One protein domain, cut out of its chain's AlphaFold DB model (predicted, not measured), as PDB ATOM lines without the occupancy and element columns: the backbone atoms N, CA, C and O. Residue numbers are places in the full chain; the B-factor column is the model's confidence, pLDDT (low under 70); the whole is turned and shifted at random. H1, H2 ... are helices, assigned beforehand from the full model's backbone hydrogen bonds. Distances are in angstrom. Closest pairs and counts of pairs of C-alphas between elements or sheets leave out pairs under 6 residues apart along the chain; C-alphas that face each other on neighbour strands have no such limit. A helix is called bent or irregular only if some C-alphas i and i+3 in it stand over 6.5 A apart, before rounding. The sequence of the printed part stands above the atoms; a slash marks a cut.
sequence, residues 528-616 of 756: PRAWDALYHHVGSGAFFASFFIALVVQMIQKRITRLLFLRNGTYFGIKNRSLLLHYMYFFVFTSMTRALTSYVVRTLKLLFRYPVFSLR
ATOM      1  N   PRO A 528      26.188  11.553   5.414       82.44
ATOM      2  CA  PRO A 528      25.814  12.550   4.411       82.44
ATOM      3  C   PRO A 528      25.885  11.967   2.997       82.44
ATOM      4  O   PRO A 528      25.009  12.221   2.191       82.44
ATOM      5  N   ARG A 529      26.822  11.046   2.731       77.94
ATOM      6  CA  ARG A 529      26.881  10.307   1.456       77.94
ATOM      7  C   ARG A 529      25.679   9.397   1.209       77.94
ATOM      8  O   ARG A 529      25.301   9.206   0.058       77.94
ATOM      9  N   ALA A 530      25.103   8.805   2.257       74.38
ATOM     10  CA  ALA A 530      23.883   8.013   2.116       74.38
ATOM     11  C   ALA A 530      22.679   8.928   1.901       74.38
ATOM     12  O   ALA A 530      21.834   8.592   1.080       74.38
ATOM     13  N   TRP A 531      22.634  10.091   2.564       78.81
ATOM     14  CA  TRP A 531      21.667  11.145   2.255       78.81
ATOM     15  C   TRP A 531      21.788  11.591   0.812       78.81
ATOM     16  O   TRP A 531      20.805  11.508   0.099       78.81
ATOM     17  N   ASP A 532      22.971  11.965   0.343       83.81
ATOM     18  CA  ASP A 532      23.175  12.427  -1.027       83.81
ATOM     19  C   ASP A 532      22.835  11.329  -2.036       83.81
ATOM     20  O   ASP A 532      22.152  11.592  -3.018       83.81
ATOM     21  N   ALA A 533      23.215  10.073  -1.780       79.69
ATOM     22  CA  ALA A 533      22.836   8.949  -2.633       79.69
ATOM     23  C   ALA A 533      21.320   8.705  -2.628       79.69
ATOM     24  O   ALA A 533      20.732   8.518  -3.692       79.69
ATOM     25  N   LEU A 534      20.671   8.747  -1.460       80.44
ATOM     26  CA  LEU A 534      19.224   8.599  -1.318       80.44
ATOM     27  C   LEU A 534      18.492   9.776  -1.969       80.44
ATOM     28  O   LEU A 534      17.540   9.561  -2.703       80.44
ATOM     29  N   TYR A 535      18.942  11.009  -1.780       82.75
ATOM     30  CA  TYR A 535      18.389  12.201  -2.416       82.75
ATOM     31  C   TYR A 535      18.636  12.200  -3.919       82.75
ATOM     32  O   TYR A 535      17.753  12.584  -4.670       82.75
ATOM     33  N   HIS A 536      19.769  11.696  -4.397       83.44
ATOM     34  CA  HIS A 536      20.004  11.568  -5.829       83.44
ATOM     35  C   HIS A 536      19.251  10.393  -6.455       83.44
ATOM     36  O   HIS A 536      18.862  10.499  -7.609       83.44
ATOM     37  N   HIS A 537      18.997   9.289  -5.747       79.00
ATOM     38  CA  HIS A 537      18.292   8.124  -6.310       79.00
ATOM     39  C   HIS A 537      16.774   8.179  -6.100       79.00
ATOM     40  O   HIS A 537      16.011   7.798  -6.980       79.00
ATOM     41  N   VAL A 538      16.325   8.655  -4.940       78.19
ATOM     42  CA  VAL A 538      14.906   8.813  -4.581       78.19
ATOM     43  C   VAL A 538      14.415  10.217  -4.924       78.19
ATOM     44  O   VAL A 538      13.302  10.370  -5.419       78.19
ATOM     45  N   GLY A 539      15.237  11.234  -4.662       68.94
ATOM     46  CA  GLY A 539      14.913  12.644  -4.891       68.94
ATOM     47  C   GLY A 539      15.282  13.173  -6.282       68.94
ATOM     48  O   GLY A 539      14.827  14.265  -6.624       68.94
ATOM     49  N   SER A 540      16.001  12.418  -7.133       68.81
ATOM     50  CA  SER A 540      15.951  12.691  -8.575       68.81
ATOM     51  C   SER A 540      14.502  12.492  -9.006       68.81
ATOM     52  O   SER A 540      13.962  11.385  -8.999       68.81
ATOM     53  N   GLY A 541      13.825  13.611  -9.270       66.69
ATOM     54  CA  GLY A 541      12.373  13.730  -9.148       66.69
ATOM     55  C   GLY A 541      11.540  12.741  -9.962       66.69
ATOM     56  O   GLY A 541      10.360  12.589  -9.671       66.69
ATOM     57  N   ALA A 542      12.120  12.025 -10.925       78.31
ATOM     58  CA  ALA A 542      11.431  11.027 -11.728       78.31
ATOM     59  C   ALA A 542      10.827   9.886 -10.891       78.31
ATOM     60  O   ALA A 542       9.658   9.553 -11.095       78.31
ATOM     61  N   PHE A 543      11.557   9.302  -9.931       81.06
ATOM     62  CA  PHE A 543      11.031   8.164  -9.162       81.06
ATOM     63  C   PHE A 543       9.953   8.611  -8.167       81.06
ATOM     64  O   PHE A 543       8.853   8.052  -8.138       81.06
ATOM     65  N   PHE A 544      10.234   9.667  -7.398       82.25
ATOM     66  CA  PHE A 544       9.283  10.226  -6.438       82.25
ATOM     67  C   PHE A 544       8.021  10.774  -7.117       82.25
ATOM     68  O   PHE A 544       6.911  10.467  -6.676       82.25
ATOM     69  N   ALA A 545       8.158  11.510  -8.227       85.69
ATOM     70  CA  ALA A 545       7.010  11.992  -8.991       85.69
ATOM     71  C   ALA A 545       6.194  10.828  -9.564       85.69
ATOM     72  O   ALA A 545       4.971  10.838  -9.451       85.69
ATOM     73  N   SER A 546       6.843   9.787 -10.099       84.62
ATOM     74  CA  SER A 546       6.147   8.596 -10.604       84.62
ATOM     75  C   SER A 546       5.357   7.883  -9.503       84.62
ATOM     76  O   SER A 546       4.206   7.495  -9.716       84.62
ATOM     77  N   PHE A 547       5.931   7.754  -8.301       82.44
ATOM     78  CA  PHE A 547       5.245   7.171  -7.149       82.44
ATOM     79  C   PHE A 547       4.056   8.029  -6.690       82.44
ATOM     80  O   PHE A 547       2.965   7.506  -6.454       82.44
ATOM     81  N   PHE A 548       4.238   9.351  -6.607       84.25
ATOM     82  CA  PHE A 548       3.183  10.284  -6.212       84.25
ATOM     83  C   PHE A 548       2.026  10.303  -7.220       84.25
ATOM     84  O   PHE A 548       0.865  10.170  -6.827       84.25
ATOM     85  N   ILE A 549       2.330  10.373  -8.521       87.62
ATOM     86  CA  ILE A 549       1.336  10.290  -9.600       87.62
ATOM     87  C   ILE A 549       0.579   8.962  -9.512       87.62
ATOM     88  O   ILE A 549      -0.651   8.961  -9.567       87.62
ATOM     89  N   ALA A 550       1.270   7.837  -9.295       85.56
ATOM     90  CA  ALA A 550       0.618   6.541  -9.121       85.56
ATOM     91  C   ALA A 550      -0.356   6.535  -7.927       85.56
ATOM     92  O   ALA A 550      -1.456   5.994  -8.039       85.56
ATOM     93  N   LEU A 551      -0.005   7.169  -6.804       84.69
ATOM     94  CA  LEU A 551      -0.876   7.281  -5.627       84.69
ATOM     95  C   LEU A 551      -2.125   8.132  -5.928       84.69
ATOM     96  O   LEU A 551      -3.248   7.719  -5.626       84.69
ATOM     97  N   VAL A 552      -1.954   9.281  -6.589       89.44
ATOM     98  CA  VAL A 552      -3.066  10.153  -7.002       89.44
ATOM     99  C   VAL A 552      -4.000   9.429  -7.974       89.44
ATOM    100  O   VAL A 552      -5.214   9.395  -7.752       89.44
ATOM    101  N   VAL A 553      -3.450   8.770  -8.997       88.94
ATOM    102  CA  VAL A 553      -4.220   7.966  -9.959       88.94
ATOM    103  C   VAL A 553      -5.001   6.864  -9.241       88.94
ATOM    104  O   VAL A 553      -6.179   6.670  -9.531       88.94
ATOM    105  N   GLN A 554      -4.422   6.196  -8.239       86.94
ATOM    106  CA  GLN A 554      -5.139   5.190  -7.443       86.94
ATOM    107  C   GLN A 554      -6.317   5.773  -6.648       86.94
ATOM    108  O   GLN A 554      -7.369   5.133  -6.539       86.94
ATOM    109  N   MET A 555      -6.163   6.970  -6.076       88.44
ATOM    110  CA  MET A 555      -7.239   7.653  -5.349       88.44
ATOM    111  C   MET A 555      -8.379   8.043  -6.293       88.44
ATOM    112  O   MET A 555      -9.552   7.834  -5.964       88.44
ATOM    113  N   ILE A 556      -8.036   8.523  -7.490       92.12
ATOM    114  CA  ILE A 556      -8.990   8.835  -8.557       92.12
ATOM    115  C   ILE A 556      -9.708   7.562  -9.012       92.12
ATOM    116  O   ILE A 556     -10.936   7.531  -8.993       92.12
ATOM    117  N   GLN A 557      -8.984   6.483  -9.320       90.75
ATOM    118  CA  GLN A 557      -9.568   5.202  -9.729       90.75
ATOM    119  C   GLN A 557     -10.555   4.668  -8.693       90.75
ATOM    120  O   GLN A 557     -11.678   4.308  -9.031       90.75
ATOM    121  N   LYS A 558     -10.174   4.670  -7.408       90.31
ATOM    122  CA  LYS A 558     -11.055   4.238  -6.315       90.31
ATOM    123  C   LYS A 558     -12.334   5.077  -6.256       90.31
ATOM    124  O   LYS A 558     -13.410   4.536  -5.987       90.31
ATOM    125  N   ARG A 559     -12.227   6.388  -6.496       92.31
ATOM    126  CA  ARG A 559     -13.365   7.314  -6.497       92.31
ATOM    127  C   ARG A 559     -14.267   7.098  -7.711       92.31
ATOM    128  O   ARG A 559     -15.470   6.951  -7.522       92.31
ATOM    129  N   ILE A 560     -13.700   6.994  -8.913       91.81
ATOM    130  CA  ILE A 560     -14.433   6.705 -10.154       91.81
ATOM    131  C   ILE A 560     -15.162   5.365 -10.035       91.81
ATOM    132  O   ILE A 560     -16.360   5.298 -10.307       91.81
ATOM    133  N   THR A 561     -14.493   4.314  -9.545       90.06
ATOM    134  CA  THR A 561     -15.122   2.999  -9.390       90.06
ATOM    135  C   THR A 561     -16.302   3.028  -8.427       90.06
ATOM    136  O   THR A 561     -17.351   2.460  -8.731       90.06
ATOM    137  N   ARG A 562     -16.175   3.743  -7.303       88.94
ATOM    138  CA  ARG A 562     -17.264   3.892  -6.333       88.94
ATOM    139  C   ARG A 562     -18.445   4.698  -6.878       88.94
ATOM    140  O   ARG A 562     -19.575   4.349  -6.566       88.94
ATOM    141  N   LEU A 563     -18.192   5.757  -7.647       89.75
ATOM    142  CA  LEU A 563     -19.240   6.656  -8.141       89.75
ATOM    143  C   LEU A 563     -19.965   6.113  -9.380       89.75
ATOM    144  O   LEU A 563     -21.183   6.237  -9.465       89.75
ATOM    145  N   LEU A 564     -19.236   5.530 -10.337       90.19
ATOM    146  CA  LEU A 564     -19.797   5.142 -11.638       90.19
ATOM    147  C   LEU A 564     -20.221   3.672 -11.711       90.19
ATOM    148  O   LEU A 564     -21.215   3.360 -12.367       90.19
ATOM    149  N   PHE A 565     -19.479   2.757 -11.075       89.81
ATOM    150  CA  PHE A 565     -19.679   1.316 -11.284       89.81
ATOM    151  C   PHE A 565     -20.448   0.624 -10.155       89.81
ATOM    152  O   PHE A 565     -21.175  -0.332 -10.438       89.81
ATOM    153  N   LEU A 566     -20.345   1.097  -8.906       91.56
ATOM    154  CA  LEU A 566     -21.086   0.525  -7.775       91.56
ATOM    155  C   LEU A 566     -22.526   1.054  -7.680       91.56
ATOM    156  O   LEU A 566     -22.806   2.239  -7.856       91.56
ATOM    157  N   ARG A 567     -23.463   0.156  -7.365       90.00
ATOM    158  CA  ARG A 567     -24.867   0.485  -7.094       90.00
ATOM    159  C   ARG A 567     -25.027   0.948  -5.643       90.00
ATOM    160  O   ARG A 567     -24.654   0.234  -4.716       90.00
ATOM    161  N   ASN A 568     -25.653   2.107  -5.438       82.44
ATOM    162  CA  ASN A 568     -25.969   2.614  -4.098       82.44
ATOM    163  C   ASN A 568     -26.770   1.570  -3.297       82.44
ATOM    164  O   ASN A 568     -27.752   1.027  -3.802       82.44
ATOM    165  N   GLY A 569     -26.329   1.279  -2.071       82.31
ATOM    166  CA  GLY A 569     -27.000   0.359  -1.143       82.31
ATOM    167  C   GLY A 569     -26.562  -1.109  -1.210       82.31
ATOM    168  O   GLY A 569     -26.958  -1.882  -0.347       82.31
ATOM    169  N   THR A 570     -25.719  -1.514  -2.172       81.00
ATOM    170  CA  THR A 570     -25.184  -2.890  -2.219       81.00
ATOM    171  C   THR A 570     -23.682  -2.896  -2.503       81.00
ATOM    172  O   THR A 570     -23.225  -2.318  -3.483       81.00
ATOM    173  N   TYR A 571     -22.898  -3.587  -1.671       74.31
ATOM    174  CA  TYR A 571     -21.440  -3.699  -1.853       74.31
ATOM    175  C   TYR A 571     -21.036  -4.537  -3.079       74.31
ATOM    176  O   TYR A 571     -19.913  -4.411  -3.560       74.31
ATOM    177  N   PHE A 572     -21.952  -5.361  -3.596       79.00
ATOM    178  CA  PHE A 572     -21.705  -6.301  -4.696       79.00
ATOM    179  C   PHE A 572     -22.460  -5.956  -5.990       79.00
ATOM    180  O   PHE A 572     -22.281  -6.624  -7.007       79.00
ATOM    181  N   GLY A 573     -23.315  -4.929  -5.980       85.75
ATOM    182  CA  GLY A 573     -24.117  -4.559  -7.143       85.75
ATOM    183  C   GLY A 573     -23.327  -3.707  -8.134       85.75
ATOM    184  O   GLY A 573     -22.914  -2.599  -7.800       85.75
ATOM    185  N   ILE A 574     -23.168  -4.187  -9.369       90.19
ATOM    186  CA  ILE A 574     -22.527  -3.448 -10.470       90.19
ATOM    187  C   ILE A 574     -23.619  -2.879 -11.386       90.19
ATOM    188  O   ILE A 574     -24.444  -3.646 -11.880       90.19
ATOM    189  N   LYS A 575     -23.636  -1.557 -11.624       87.50
ATOM    190  CA  LYS A 575     -24.643  -0.897 -12.486       87.50
ATOM    191  C   LYS A 575     -24.373  -1.085 -13.990       87.50
ATOM    192  O   LYS A 575     -25.316  -1.358 -14.717       87.50
ATOM    193  N   ASN A 576     -23.111  -1.002 -14.440       85.50
ATOM    194  CA  ASN A 576     -22.727  -1.045 -15.865       85.50
ATOM    195  C   ASN A 576     -21.525  -1.973 -16.125       85.50
ATOM    196  O   ASN A 576     -20.375  -1.579 -15.942       85.50
ATOM    197  N   ARG A 577     -21.787  -3.208 -16.581       89.75
ATOM    198  CA  ARG A 577     -20.750  -4.244 -16.782       89.75
ATOM    199  C   ARG A 577     -19.840  -3.987 -17.993       89.75
ATOM    200  O   ARG A 577     -18.636  -4.188 -17.890       89.75
ATOM    201  N   SER A 578     -20.391  -3.516 -19.114       91.38
ATOM    202  CA  SER A 578     -19.622  -3.304 -20.356       91.38
ATOM    203  C   SER A 578     -18.594  -2.170 -20.226       91.38
ATOM    204  O   SER A 578     -17.416  -2.347 -20.539       91.38
ATOM    205  N   LEU A 579     -19.007  -1.024 -19.670       90.31
ATOM    206  CA  LEU A 579     -18.112   0.114 -19.426       90.31
ATOM    207  C   LEU A 579     -17.011  -0.241 -18.412       90.31
ATOM    208  O   LEU A 579     -15.871   0.192 -18.562       90.31
ATOM    209  N   LEU A 580     -17.335  -1.068 -17.411       90.81
ATOM    210  CA  LEU A 580     -16.356  -1.569 -16.451       90.81
ATOM    211  C   LEU A 580     -15.270  -2.411 -17.135       90.81
ATOM    212  O   LEU A 580     -14.110  -2.289 -16.765       90.81
ATOM    213  N   LEU A 581     -15.619  -3.233 -18.131       91.62
ATOM    214  CA  LEU A 581     -14.649  -4.072 -18.841       91.62
ATOM    215  C   LEU A 581     -13.626  -3.223 -19.619       91.62
ATOM    216  O   LEU A 581     -12.423  -3.440 -19.491       91.62
ATOM    217  N   HIS A 582     -14.099  -2.206 -20.347       92.56
ATOM    218  CA  HIS A 582     -13.235  -1.260 -21.064       92.56
ATOM    219  C   HIS A 582     -12.371  -0.450 -20.093       92.56
ATOM    220  O   HIS A 582     -11.166  -0.318 -20.289       92.56
ATOM    221  N   TYR A 583     -12.970   0.032 -19.000       91.94
ATOM    222  CA  TYR A 583     -12.253   0.715 -17.926       91.94
ATOM    223  C   TYR A 583     -11.137  -0.168 -17.350       91.94
ATOM    224  O   TYR A 583     -10.001   0.279 -17.224       91.94
ATOM    225  N   MET A 584     -11.422  -1.440 -17.059       90.81
ATOM    226  CA  MET A 584     -10.413  -2.375 -16.557       90.81
ATOM    227  C   MET A 584      -9.275  -2.579 -17.559       90.81
ATOM    228  O   MET A 584      -8.124  -2.546 -17.136       90.81
ATOM    229  N   TYR A 585      -9.576  -2.713 -18.858       92.56
ATOM    230  CA  TYR A 585      -8.565  -2.847 -19.914       92.56
ATOM    231  C   TYR A 585      -7.619  -1.637 -19.975       92.56
ATOM    232  O   TYR A 585      -6.402  -1.805 -19.911       92.56
ATOM    233  N   PHE A 586      -8.157  -0.411 -19.998       90.38
ATOM    234  CA  PHE A 586      -7.336   0.810 -20.020       90.38
ATOM    235  C   PHE A 586      -6.465   0.966 -18.771       90.38
ATOM    236  O   PHE A 586      -5.355   1.493 -18.842       90.38
ATOM    237  N   PHE A 587      -6.938   0.484 -17.620       89.88
ATOM    238  CA  PHE A 587      -6.219   0.615 -16.359       89.88
ATOM    239  C   PHE A 587      -5.304  -0.567 -16.011       89.88
ATOM    240  O   PHE A 587      -4.654  -0.513 -14.963       89.88
ATOM    241  N   VAL A 588      -5.143  -1.573 -16.882       89.12
ATOM    242  CA  VAL A 588      -4.244  -2.722 -16.642       89.12
ATOM    243  C   VAL A 588      -2.827  -2.268 -16.267       89.12
ATOM    244  O   VAL A 588      -2.313  -2.673 -15.223       89.12
ATOM    245  N   PHE A 589      -2.213  -1.361 -17.031       85.06
ATOM    246  CA  PHE A 589      -0.834  -0.918 -16.765       85.06
ATOM    247  C   PHE A 589      -0.693  -0.150 -15.445       85.06
ATOM    248  O   PHE A 589       0.228  -0.391 -14.665       85.06
ATOM    249  N   THR A 590      -1.658   0.712 -15.122       85.44
ATOM    250  CA  THR A 590      -1.687   1.395 -13.818       85.44
ATOM    251  C   THR A 590      -1.992   0.442 -12.654       85.44
ATOM    252  O   THR A 590      -1.608   0.694 -11.513       85.44
ATOM    253  N   SER A 591      -2.668  -0.682 -12.916       85.38
ATOM    254  CA  SER A 591      -2.944  -1.689 -11.893       85.38
ATOM    255  C   SER A 591      -1.686  -2.478 -11.514       85.38
ATOM    256  O   SER A 591      -1.545  -2.854 -10.349       85.38
ATOM    257  N   MET A 592      -0.727  -2.642 -12.439       87.12
ATOM    258  CA  MET A 592       0.582  -3.239 -12.143       87.12
ATOM    259  C   MET A 592       1.407  -2.373 -11.185       87.12
ATOM    260  O   MET A 592       1.929  -2.889 -10.195       87.12
ATOM    261  N   THR A 593       1.472  -1.054 -11.401       83.19
ATOM    262  CA  THR A 593       2.180  -0.152 -10.471       83.19
ATOM    263  C   THR A 593       1.510  -0.153  -9.098       83.19
ATOM    264  O   THR A 593       2.184  -0.240  -8.071       83.19
ATOM    265  N   ARG A 594       0.171  -0.189  -9.054       83.50
ATOM    266  CA  ARG A 594      -0.584  -0.380  -7.808       83.50
ATOM    267  C   ARG A 594      -0.237  -1.691  -7.108       83.50
ATOM    268  O   ARG A 594      -0.010  -1.674  -5.897       83.50
ATOM    269  N   ALA A 595      -0.181  -2.805  -7.833       86.88
ATOM    270  CA  ALA A 595       0.174  -4.103  -7.270       86.88
ATOM    271  C   ALA A 595       1.569  -4.069  -6.628       86.88
ATOM    272  O   ALA A 595       1.715  -4.506  -5.485       86.88
ATOM    273  N   LEU A 596       2.546  -3.448  -7.297       86.12
ATOM    274  CA  LEU A 596       3.894  -3.264  -6.760       86.12
ATOM    275  C   LEU A 596       3.888  -2.412  -5.481       86.12
ATOM    276  O   LEU A 596       4.417  -2.842  -4.458       86.12
ATOM    277  N   THR A 597       3.223  -1.249  -5.486       83.19
ATOM    278  CA  THR A 597       3.132  -0.403  -4.277       83.19
ATOM    279  C   THR A 597       2.431  -1.118  -3.118       83.19
ATOM    280  O   THR A 597       2.861  -1.023  -1.969       83.19
ATOM    281  N   SER A 598       1.386  -1.903  -3.404       84.81
ATOM    282  CA  SER A 598       0.674  -2.690  -2.398       84.81
ATOM    283  C   SER A 598       1.532  -3.828  -1.852       84.81
ATOM    284  O   SER A 598       1.423  -4.140  -0.667       84.81
ATOM    285  N   TYR A 599       2.357  -4.458  -2.692       90.38
ATOM    286  CA  TYR A 599       3.309  -5.479  -2.272       90.38
ATOM    287  C   TYR A 599       4.352  -4.882  -1.326       90.38
ATOM    288  O   TYR A 599       4.499  -5.383  -0.217       90.38
ATOM    289  N   VAL A 600       4.970  -3.751  -1.687       85.50
ATOM    290  CA  VAL A 600       5.951  -3.061  -0.830       85.50
ATOM    291  C   VAL A 600       5.338  -2.666   0.516       85.50
ATOM    292  O   VAL A 600       5.893  -2.995   1.563       85.50
ATOM    293  N   VAL A 601       4.154  -2.039   0.528       85.88
ATOM    294  CA  VAL A 601       3.464  -1.669   1.780       85.88
ATOM    295  C   VAL A 601       3.098  -2.903   2.607       85.88
ATOM    296  O   VAL A 601       3.161  -2.861   3.836       85.88
ATOM    297  N   ARG A 602       2.711  -4.013   1.969       87.81
ATOM    298  CA  ARG A 602       2.428  -5.276   2.662       87.81
ATOM    299  C   ARG A 602       3.695  -5.859   3.281       87.81
ATOM    300  O   ARG A 602       3.642  -6.243   4.443       87.81
ATOM    301  N   THR A 603       4.799  -5.898   2.543       88.69
ATOM    302  CA  THR A 603       6.096  -6.377   3.034       88.69
ATOM    303  C   THR A 603       6.578  -5.523   4.198       88.69
ATOM    304  O   THR A 603       6.936  -6.071   5.232       88.69
ATOM    305  N   LEU A 604       6.466  -4.195   4.101       84.44
ATOM    306  CA  LEU A 604       6.811  -3.280   5.189       84.44
ATOM    307  C   LEU A 604       5.933  -3.513   6.430       84.44
ATOM    308  O   LEU A 604       6.433  -3.614   7.546       84.44
ATOM    309  N   LYS A 605       4.615  -3.664   6.246       88.19
ATOM    310  CA  LYS A 605       3.702  -4.009   7.345       88.19
ATOM    311  C   LYS A 605       4.061  -5.346   7.979       88.19
ATOM    312  O   LYS A 605       3.986  -5.443   9.193       88.19
ATOM    313  N   LEU A 606       4.421  -6.362   7.192       85.69
ATOM    314  CA  LEU A 606       4.841  -7.668   7.705       85.69
ATOM    315  C   LEU A 606       6.164  -7.569   8.471       85.69
ATOM    316  O   LEU A 606       6.243  -8.116   9.565       85.69
ATOM    317  N   LEU A 607       7.130  -6.805   7.955       84.50
ATOM    318  CA  LEU A 607       8.424  -6.560   8.590       84.50
ATOM    319  C   LEU A 607       8.273  -5.929   9.978       84.50
ATOM    320  O   LEU A 607       8.933  -6.360  10.907       84.50
ATOM    321  N   PHE A 608       7.373  -4.955  10.147       83.00
ATOM    322  CA  PHE A 608       7.119  -4.348  11.462       83.00
ATOM    323  C   PHE A 608       6.193  -5.179  12.352       83.00
ATOM    324  O   PHE A 608       6.264  -5.121  13.577       83.00
ATOM    325  N   ARG A 609       5.288  -5.946  11.744       85.50
ATOM    326  CA  ARG A 609       4.301  -6.752  12.458       85.50
ATOM    327  C   ARG A 609       4.922  -8.006  13.072       85.50
ATOM    328  O   ARG A 609       4.524  -8.388  14.169       85.50
ATOM    329  N   TYR A 610       5.859  -8.638  12.373       84.38
ATOM    330  CA  TYR A 610       6.482  -9.891  12.792       84.38
ATOM    331  C   TYR A 610       7.230  -9.788  14.140       84.38
ATOM    332  O   TYR A 610       6.892 -10.577  15.018       84.38
ATOM    333  N   PRO A 611       8.088  -8.775  14.393       79.19
ATOM    334  CA  PRO A 611       8.748  -8.557  15.690       79.19
ATOM    335  C   PRO A 611       7.778  -8.457  16.872       79.19
ATOM    336  O   PRO A 611       8.016  -8.955  17.967       79.19
ATOM    337  N   VAL A 612       6.637  -7.797  16.661       81.75
ATOM    338  CA  VAL A 612       5.643  -7.585  17.722       81.75
ATOM    339  C   VAL A 612       4.892  -8.879  18.040       81.75
ATOM    340  O   VAL A 612       4.496  -9.099  19.185       81.75
ATOM    341  N   PHE A 613       4.678  -9.738  17.039       83.88
ATOM    342  CA  PHE A 613       4.020 -11.030  17.234       83.88
ATOM    343  C   PHE A 613       4.980 -12.148  17.636       83.88
ATOM    344  O   PHE A 613       4.539 -13.052  18.331       83.88
ATOM    345  N   SER A 614       6.273 -12.066  17.314       79.12
ATOM    346  CA  SER A 614       7.278 -13.035  17.778       79.12
ATOM    347  C   SER A 614       7.433 -13.018  19.303       79.12
ATOM    348  O   SER A 614       7.726 -14.043  19.914       79.12
ATOM    349  N   LEU A 615       7.145 -11.877  19.937       78.25
ATOM    350  CA  LEU A 615       7.057 -11.746  21.389       78.25
ATOM    351  C   LEU A 615       5.842 -12.446  21.999       78.25
ATOM    352  O   LEU A 615       5.772 -12.533  23.215       78.25
ATOM    353  N   ARG A 616       4.852 -12.884  21.217       85.12
ATOM    354  CA  ARG A 616       3.555 -13.352  21.715       85.12
ATOM    355  C   ARG A 616       3.260 -14.770  21.253       85.12
ATOM    356  O   ARG A 616       2.900 -14.997  20.109       85.12
TER     357      ARG A 616
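AT A GLANCE: This is residues 528 to 616 of the 756 residues of an uncharacterized protein of Hesseltinella vesiculosa (UniProt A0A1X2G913). An extended helical frame with no compact core: the long helix H3 folds sharply in two, one arm, H3a, running back alongside H2 and the other, H3b, turning away past H2 so that residues 598 to 616 stick out. The short H1 sits beyond the other end of H2, set at an angle to it. The printed part has 89 residues with three named helices, H1, H2 and H3 in that order, no named strand, and is all helix. It is only just extended, close to loose, with a radius of gyration of the C-alphas of 18.5 A, and its outline is flat, 54 by 42 by 18 A.

HOW THE PARTS SIT: H3, residues 577 to 614, was assigned as one helix by its hydrogen bonds but is bent, with C-alphas 586 and 589 7.5 A apart; its arms H3a, residues 577 to 586, and H3b, residues 589 to 614, are about perpendicular at 85 degrees. H3b touches H2, residues 541 to 565, with residues 590 to 594 alone, and H2 touches H3b with residues 550 to 554 alone; the closest C-alphas, of Ala 550 and Thr 593, are 7.0 A apart. Their lines are about perpendicular, at 80 degrees. H3a and H2 are close but not clearly touching, at a shallow tilt of 5 degrees, opposite ways; their closest C-alphas, of Phe 565 and Leu 580, are 6.8 A apart. H1, residues 528 to 537, is close to H2 but not clearly touching, with the C-alphas of His 537 and Phe 543 closest at 7.8 A, and apart from H3a and H3b. Every O i to N i+4 pair is within hydrogen-bond range in H1, H2 and H3a; in H3b 19 of 22 are.

IN THESE COORDINATES: H3b is 37.5 A long, with a kink of 26 degrees near residue 608, and ends at C-alpha 614 (7.278, -13.035, 17.778). H3a measures 14.7 A and H2 34.4 A. H1, 13.8 A, begins at C-alpha 528 (25.814, 12.550, 4.411).

THE WHOLE: The C-alphas of Pro 528 and Lys 575, the two farthest apart, are 54.9 A apart. The printed part has no cut; the link from H2 to H3 is long, with 11 residues. Residues 539 to 541 are under 70 in pLDDT.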